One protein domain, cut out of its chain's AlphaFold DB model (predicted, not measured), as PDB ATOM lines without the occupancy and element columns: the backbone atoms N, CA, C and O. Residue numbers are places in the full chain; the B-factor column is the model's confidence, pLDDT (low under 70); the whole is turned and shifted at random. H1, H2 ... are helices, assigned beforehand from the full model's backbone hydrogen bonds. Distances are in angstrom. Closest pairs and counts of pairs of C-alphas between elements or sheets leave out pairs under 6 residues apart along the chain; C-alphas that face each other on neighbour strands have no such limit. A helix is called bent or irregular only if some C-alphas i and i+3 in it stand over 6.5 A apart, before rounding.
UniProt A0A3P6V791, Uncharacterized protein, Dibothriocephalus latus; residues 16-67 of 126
ATOM      1  N   ALA A  16      21.230 113.093 312.564       87.00
ATOM      2  CA  ALA A  16      21.915 111.946 313.158       87.00
ATOM      3  C   ALA A  16      22.690 111.123 312.115       87.00
ATOM      4  O   ALA A  16      23.837 110.755 312.359       87.00
ATOM      5  N   GLU A  17      22.068 110.846 310.968       87.25
ATOM      6  CA  GLU A  17      22.589 109.935 309.936       87.25
ATOM      7  C   GLU A  17      23.424 110.662 308.863       87.25
ATOM      8  O   GLU A  17      24.369 110.105 308.305       87.25
ATOM      9  N   CYS A  18      23.097 111.924 308.574       90.06
ATOM     10  CA  CYS A  18      23.714 112.746 307.534       90.06
ATOM     11  C   CYS A  18      23.817 114.234 307.949       90.06
ATOM     12  O   CYS A  18      23.124 115.106 307.407       90.06
ATOM     13  N   PRO A  19      24.693 114.575 308.910       90.94
ATOM     14  CA  PRO A  19      24.796 115.933 309.435       90.94
ATOM     15  C   PRO A  19      25.224 116.938 308.354       90.94
ATOM     16  O   PRO A  19      26.293 116.819 307.755       90.94
ATOM     17  N   GLY A  20      24.397 117.965 308.124       89.38
ATOM     18  CA  GLY A  20      24.635 118.977 307.085       89.38
ATOM     19  C   GLY A  20      24.361 118.493 305.653       89.38
ATOM     20  O   GLY A  20      24.806 119.135 304.693       89.38
ATOM     21  N   GLY A  21      23.668 117.359 305.514       91.06
ATOM     22  CA  GLY A  21      23.168 116.837 304.248       91.06
ATOM     23  C   GLY A  21      22.014 117.651 303.668       91.06
ATOM     24  O   GLY A  21      21.493 118.562 304.301       91.06
ATOM     25  N   LEU A  22      21.627 117.332 302.433       92.31
ATOM     26  CA  LEU A  22      20.423 117.878 301.807       92.31
ATOM     27  C   LEU A  22      19.187 117.059 302.198       92.31
ATOM     28  O   LEU A  22      19.075 115.902 301.794       92.31
ATOM     29  N   ASP A  23      18.234 117.693 302.881       91.12
ATOM     30  CA  ASP A  23      17.007 117.074 303.399       91.12
ATOM     31  C   ASP A  23      16.224 116.344 302.303       91.12
ATOM     32  O   ASP A  23      15.935 115.155 302.403       91.12
ATOM     33  N   TRP A  24      15.964 117.029 301.185       90.12
ATOM     34  CA  TRP A  24      15.192 116.461 300.082       90.12
ATOM     35  C   TRP A  24      15.884 115.249 299.441       90.12
ATOM     36  O   TRP A  24      15.207 114.328 298.994       90.12
ATOM     37  N   ALA A  25      17.221 115.239 299.382       89.75
ATOM     38  CA  ALA A  25      17.977 114.136 298.796       89.75
ATOM     39  C   ALA A  25      17.983 112.927 299.739       89.75
ATOM     40  O   ALA A  25      17.877 111.792 299.288       89.75
ATOM     41  N   TRP A  26      18.012 113.163 301.047       88.69
ATOM     42  CA  TRP A  26      17.857 112.110 302.040       88.69
ATOM     43  C   TRP A  26      16.452 111.498 302.012       88.69
ATOM     44  O   TRP A  26      16.310 110.284 301.909       88.69
ATOM     45  N   GLU A  27      15.406 112.322 302.016       87.00
ATOM     46  CA  GLU A  27      14.018 111.843 302.030       87.00
ATOM     47  C   GLU A  27      13.595 111.205 300.701       87.00
ATOM     48  O   GLU A  27      12.933 110.168 300.684       87.00
ATOM     49  N   SER A  28      13.979 111.816 299.575       84.31
ATOM     50  CA  SER A  28      13.510 111.411 298.242       84.31
ATOM     51  C   SER A  28      14.472 110.496 297.505       84.31
ATOM     52  O   SER A  28      14.050 109.814 296.581       84.31
ATOM     53  N   LEU A  29      15.767 110.516 297.822       84.38
ATOM     54  CA  LEU A  29      16.775 109.680 297.165       84.38
ATOM     55  C   LEU A  29      17.493 108.762 298.149       84.38
ATOM     56  O   LEU A  29      18.350 108.018 297.698       84.38
ATOM     57  N   GLY A  30      17.198 108.805 299.454       86.00
ATOM     58  CA  GLY A  30      17.887 107.989 300.462       86.00
ATOM     59  C   GLY A  30      19.408 108.173 300.481       86.00
ATOM     60  O   GLY A  30      20.118 107.297 300.971       86.00
ATOM     61  N   GLU A  31      19.923 109.265 299.908       86.56
ATOM     62  CA  GLU A  31      21.355 109.510 299.761       86.56
ATOM     63  C   GLU A  31      21.803 110.639 300.688       86.56
ATOM     64  O   GLU A  31      21.188 111.704 300.762       86.56
ATOM     65  N   CYS A  32      22.919 110.415 301.386       91.00
ATOM     66  CA  CYS A  32      23.549 111.445 302.199       91.00
ATOM     67  C   CYS A  32      24.433 112.347 301.329       91.00
ATOM     68  O   CYS A  32      25.513 111.952 300.890       91.00
ATOM     69  N   VAL A  33      23.976 113.577 301.085       93.75
ATOM     70  CA  VAL A  33      24.613 114.507 300.140       93.75
ATOM     71  C   VAL A  33      25.151 115.728 300.872       93.75
ATOM     72  O   VAL A  33      24.432 116.699 301.112       93.75
ATOM     73  N   VAL A  34      26.444 115.703 301.188       93.75
ATOM     74  CA  VAL A  34      27.108 116.782 301.938       93.75
ATOM     75  C   VAL A  34      28.078 117.565 301.050       93.75
ATOM     76  O   VAL A  34      28.055 118.801 301.029       93.75
ATOM     77  N   ASN A  35      28.905 116.858 300.274       95.12
ATOM     78  CA  ASN A  35      29.999 117.462 299.516       95.12
ATOM     79  C   ASN A  35      29.502 118.275 298.316       95.12
ATOM     80  O   ASN A  35      28.521 117.920 297.663       95.12
ATOM     81  N   ALA A  36      30.248 119.322 297.949       95.06
ATOM     82  CA  ALA A  36      29.935 120.145 296.778       95.06
ATOM     83  C   ALA A  36      29.859 119.322 295.479       95.06
ATOM     84  O   ALA A  36      28.972 119.548 294.661       95.06
ATOM     85  N   ARG A  37      30.744 118.328 295.315       95.31
ATOM     86  CA  ARG A  37      30.727 117.402 294.172       95.31
ATOM     87  C   ARG A  37      29.395 116.663 294.058       95.31
ATOM     88  O   ARG A  37      28.823 116.615 292.974       95.31
ATOM     89  N   ASP A  38      28.910 116.111 295.164       92.56
ATOM     90  CA  ASP A  38      27.707 115.276 295.182       92.56
ATOM     91  C   ASP A  38      26.461 116.141 294.945       92.56
ATOM     92  O   ASP A  38      25.591 115.783 294.153       92.56
ATOM     93  N   LYS A  39      26.444 117.357 295.513       93.31
ATOM     94  CA  LYS A  39      25.411 118.374 295.251       93.31
ATOM     95  C   LYS A  39      25.332 118.737 293.768       93.31
ATOM     96  O   LYS A  39      24.246 118.764 293.195       93.31
ATOM     97  N   VAL A  40      26.480 118.988 293.139       95.69
ATOM     98  CA  VAL A  40      26.560 119.308 291.708       95.69
ATOM     99  C   VAL A  40      26.138 118.109 290.853       95.69
ATOM    100  O   VAL A  40      25.363 118.275 289.915       95.69
ATOM    101  N   SER A  41      26.590 116.902 291.202       93.44
ATOM    102  CA  SER A  41      26.227 115.660 290.511       93.44
ATOM    103  C   SER A  41      24.713 115.457 290.477       93.44
ATOM    104  O   SER A  41      24.131 115.245 289.414       93.44
ATOM    105  N   ILE A  42      24.061 115.587 291.632       91.69
ATOM    106  CA  ILE A  42      22.615 115.411 291.751       91.69
ATOM    107  C   ILE A  42      21.853 116.531 291.039       91.69
ATOM    108  O   ILE A  42      20.880 116.247 290.343       91.69
ATOM    109  N   ALA A  43      22.315 117.782 291.126       92.56
ATOM    110  CA  ALA A  43      21.701 118.892 290.402       92.56
ATOM    111  C   ALA A  43      21.715 118.668 288.879       92.56
ATOM    112  O   ALA A  43      20.680 118.808 288.226       92.56
ATOM    113  N   PHE A  44      22.856 118.262 288.311       95.06
ATOM    114  CA  PHE A  44      22.949 117.940 286.884       95.06
ATOM    115  C   PHE A  44      22.140 116.694 286.507       95.06
ATOM    116  O   PHE A  44      21.539 116.671 285.435       95.06
ATOM    117  N   GLY A  45      22.079 115.684 287.380       90.12
ATOM    118  CA  GLY A  45      21.252 114.493 287.175       90.12
ATOM    119  C   GLY A  45      19.760 114.824 287.086       90.12
ATOM    120  O   GLY A  45      19.098 114.434 286.124       90.12
ATOM    121  N   VAL A  46      19.245 115.605 288.040       89.88
ATOM    122  CA  VAL A  46      17.845 116.061 288.051       89.88
ATOM    123  C   VAL A  46      17.550 116.941 286.838       89.88
ATOM    124  O   VAL A  46      16.561 116.712 286.145       89.88
ATOM    125  N   LEU A  47      18.429 117.903 286.533       94.44
ATOM    126  CA  LEU A  47      18.277 118.768 285.361       94.44
ATOM    127  C   LEU A  47      18.212 117.955 284.064       94.44
ATOM    128  O   LEU A  47      17.357 118.213 283.223       94.44
ATOM    129  N   SER A  48      19.086 116.957 283.916       90.56
ATOM    130  CA  SER A  48      19.110 116.075 282.748       90.56
ATOM    131  C   SER A  48      17.772 115.363 282.553       90.56
ATOM    132  O   SER A  48      17.188 115.444 281.473       90.56
ATOM    133  N   ILE A  49      17.235 114.743 283.610       86.62
ATOM    134  CA  ILE A  49      15.952 114.025 283.564       86.62
ATOM    135  C   ILE A  49      14.801 114.975 283.210       86.62
ATOM    136  O   ILE A  49      13.980 114.660 282.349       86.62
ATOM    137  N   VAL A  50      14.758 116.159 283.826       90.44
ATOM    138  CA  VAL A  50      13.724 117.170 283.549       90.44
ATOM    139  C   VAL A  50      13.782 117.635 282.094       90.44
ATOM    140  O   VAL A  50      12.756 117.643 281.412       90.44
ATOM    141  N   CYS A  51      14.972 117.969 281.590       92.81
ATOM    142  CA  CYS A  51      15.168 118.326 280.186       92.81
ATOM    143  C   CYS A  51      14.698 117.200 279.259       92.81
ATOM    144  O   CYS A  51      14.039 117.460 278.253       92.81
ATOM    145  N   TRP A  52      14.984 115.949 279.618       86.56
ATOM    146  CA  TRP A  52      14.597 114.789 278.830       86.56
ATOM    147  C   TRP A  52      13.075 114.695 278.654       86.56
ATOM    148  O   TRP A  52      12.598 114.512 277.535       86.56
ATOM    149  N   PHE A  53      12.295 114.931 279.713       84.81
ATOM    150  CA  PHE A  53      10.832 114.985 279.615       84.81
ATOM    151  C   PHE A  53      10.324 116.181 278.802       84.81
ATOM    152  O   PHE A  53       9.428 116.015 277.971       84.81
ATOM    153  N   ILE A  54      10.907 117.368 279.004       90.56
ATOM    154  CA  ILE A  54      10.511 118.598 278.299       90.56
ATOM    155  C   ILE A  54      10.708 118.468 276.788       90.56
ATOM    156  O   ILE A  54       9.874 118.959 276.034       90.56
ATOM    157  N   PHE A  55      11.778 117.816 276.330       87.69
ATOM    158  CA  PHE A  55      12.046 117.652 274.898       87.69
ATOM    159  C   PHE A  55      11.449 116.365 274.319       87.69
ATOM    160  O   PHE A  55      10.909 116.380 273.211       87.69
ATOM    161  N   GLY A  56      11.486 115.264 275.070       84.00
ATOM    162  CA  GLY A  56      11.023 113.958 274.610       84.00
ATOM    163  C   GLY A  56       9.516 113.912 274.367       84.00
ATOM    164  O   GLY A  56       9.077 113.429 273.323       84.00
ATOM    165  N   ILE A  57       8.705 114.458 275.282       84.50
ATOM    166  CA  ILE A  57       7.240 114.390 275.166       84.50
ATOM    167  C   ILE A  57       6.730 115.174 273.940       84.50
ATOM    168  O   ILE A  57       6.017 114.579 273.127       84.50
ATOM    169  N   PRO A  58       7.096 116.455 273.724       86.56
ATOM    170  CA  PRO A  58       6.658 117.190 272.539       86.56
ATOM    171  C   PRO A  58       7.129 116.561 271.228       86.56
ATOM    172  O   PRO A  58       6.390 116.596 270.241       86.56
ATOM    173  N   GLN A  59       8.325 115.957 271.208       85.44
ATOM    174  CA  GLN A  59       8.827 115.247 270.033       85.44
ATOM    175  C   GLN A  59       7.943 114.040 269.704       85.44
ATOM    176  O   GLN A  59       7.511 113.900 268.560       85.44
ATOM    177  N   ILE A  60       7.586 113.223 270.698       81.81
ATOM    178  CA  ILE A  60       6.682 112.079 270.508       81.81
ATOM    179  C   ILE A  60       5.320 112.548 269.994       81.81
ATOM    180  O   ILE A  60       4.847 112.039 268.978       81.81
ATOM    181  N   VAL A  61       4.716 113.550 270.642       83.75
ATOM    182  CA  VAL A  61       3.403 114.086 270.243       83.75
ATOM    183  C   VAL A  61       3.437 114.590 268.801       83.75
ATOM    184  O   VAL A  61       2.593 114.209 267.990       83.75
ATOM    185  N   THR A  62       4.447 115.387 268.449       84.88
ATOM    186  CA  THR A  62       4.587 115.952 267.101       84.88
ATOM    187  C   THR A  62       4.761 114.861 266.045       84.88
ATOM    188  O   THR A  62       4.141 114.932 264.983       84.88
ATOM    189  N   ASN A  63       5.556 113.830 266.334       83.44
ATOM    190  CA  ASN A  63       5.780 112.712 265.417       83.44
ATOM    191  C   ASN A  63       4.498 111.906 265.183       83.44
ATOM    192  O   ASN A  63       4.214 111.517 264.048       83.44
ATOM    193  N   CYS A  64       3.698 111.707 266.236       79.12
ATOM    194  CA  CYS A  64       2.407 111.029 266.144       79.12
ATOM    195  C   CYS A  64       1.410 111.840 265.312       79.12
ATOM    196  O   CYS A  64       0.759 111.290 264.426       79.12
ATOM    197  N   MET A  65       1.331 113.154 265.543       83.12
ATOM    198  CA  MET A  65       0.445 114.043 264.784       83.12
ATOM    199  C   MET A  65       0.812 114.103 263.300       83.12
ATOM    200  O   MET A  65      -0.071 114.115 262.447       83.12
ATOM    201  N   LYS A  66       2.110 114.127 262.982       84.19
ATOM    202  CA  LYS A  66       2.600 114.204 261.602       84.19
ATOM    203  C   LYS A  66       2.670 112.849 260.889       84.19
ATOM    204  O   LYS A  66       2.979 112.840 259.703       84.19
ATOM    205  N   LYS A  67       2.391 111.731 261.575       78.81
ATOM    206  CA  LYS A  67       2.473 110.364 261.021       78.81
ATOM    207  C   LYS A  67       3.842 110.021 260.402       78.81
ATOM    208  O   LYS A  67       3.911 109.243 259.460       78.81
TER     209      LYS A  67
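Overview. This is residues 16 to 67 of the 126 residues of an uncharacterized protein of Dibothriocephalus latus (UniProt A0A3P6V791). One long helix, H2, makes most of the length of this domain, and a small head of loops and one short helix, H1, sits near its first end. Residues 43 to 67, of which 43 to 66 belong to H2, stick out free of the head as a long arm. The printed part has 52 residues with two named helices, H1 then H2 along the chain, and no named strand; its class is all helix. The whole is extended, with a radius of gyration of the C-alphas of 16.6 A, and its C-alphas span 55 by 19 by 9 A.

Along the chain. H2 is residues 36 to 66, 31 residues and 44.9 A from first to last C-alpha. It begins with C-alpha 36 at (29.935, 120.145, 296.778) and ends with C-alpha 66 at (2.600, 114.204, 261.602). H2 is neither bent nor irregular, but only just: C-alphas 54 and 57 are 6.2 A apart. H1 is residues 23 to 29, 7 residues and 9.7 A long, beginning with C-alpha 23 at (17.007, 117.074, 303.399).

Arrangement. H2 and H1 are apart, with no C-alpha of the one within 8 A of the other. A short link of 6 residues, 30 to 35, joins them. Residues 43 to 67 stand free, with no C-alpha 8 or more residues away along the chain within 10 A. In H1 every O i to N i+4 pair is within hydrogen-bond range; in H2 26 of 27 are.

Size, cuts and confidence. The outline is a rod. The two C-alphas farthest apart are those of Ala 16 and Lys 67, the first and last printed residues, at 55.7 A. The printed part has no cut, and it has no long link between named elements. The mean pLDDT of the printed part is 88.8, and no printed residue is under 70.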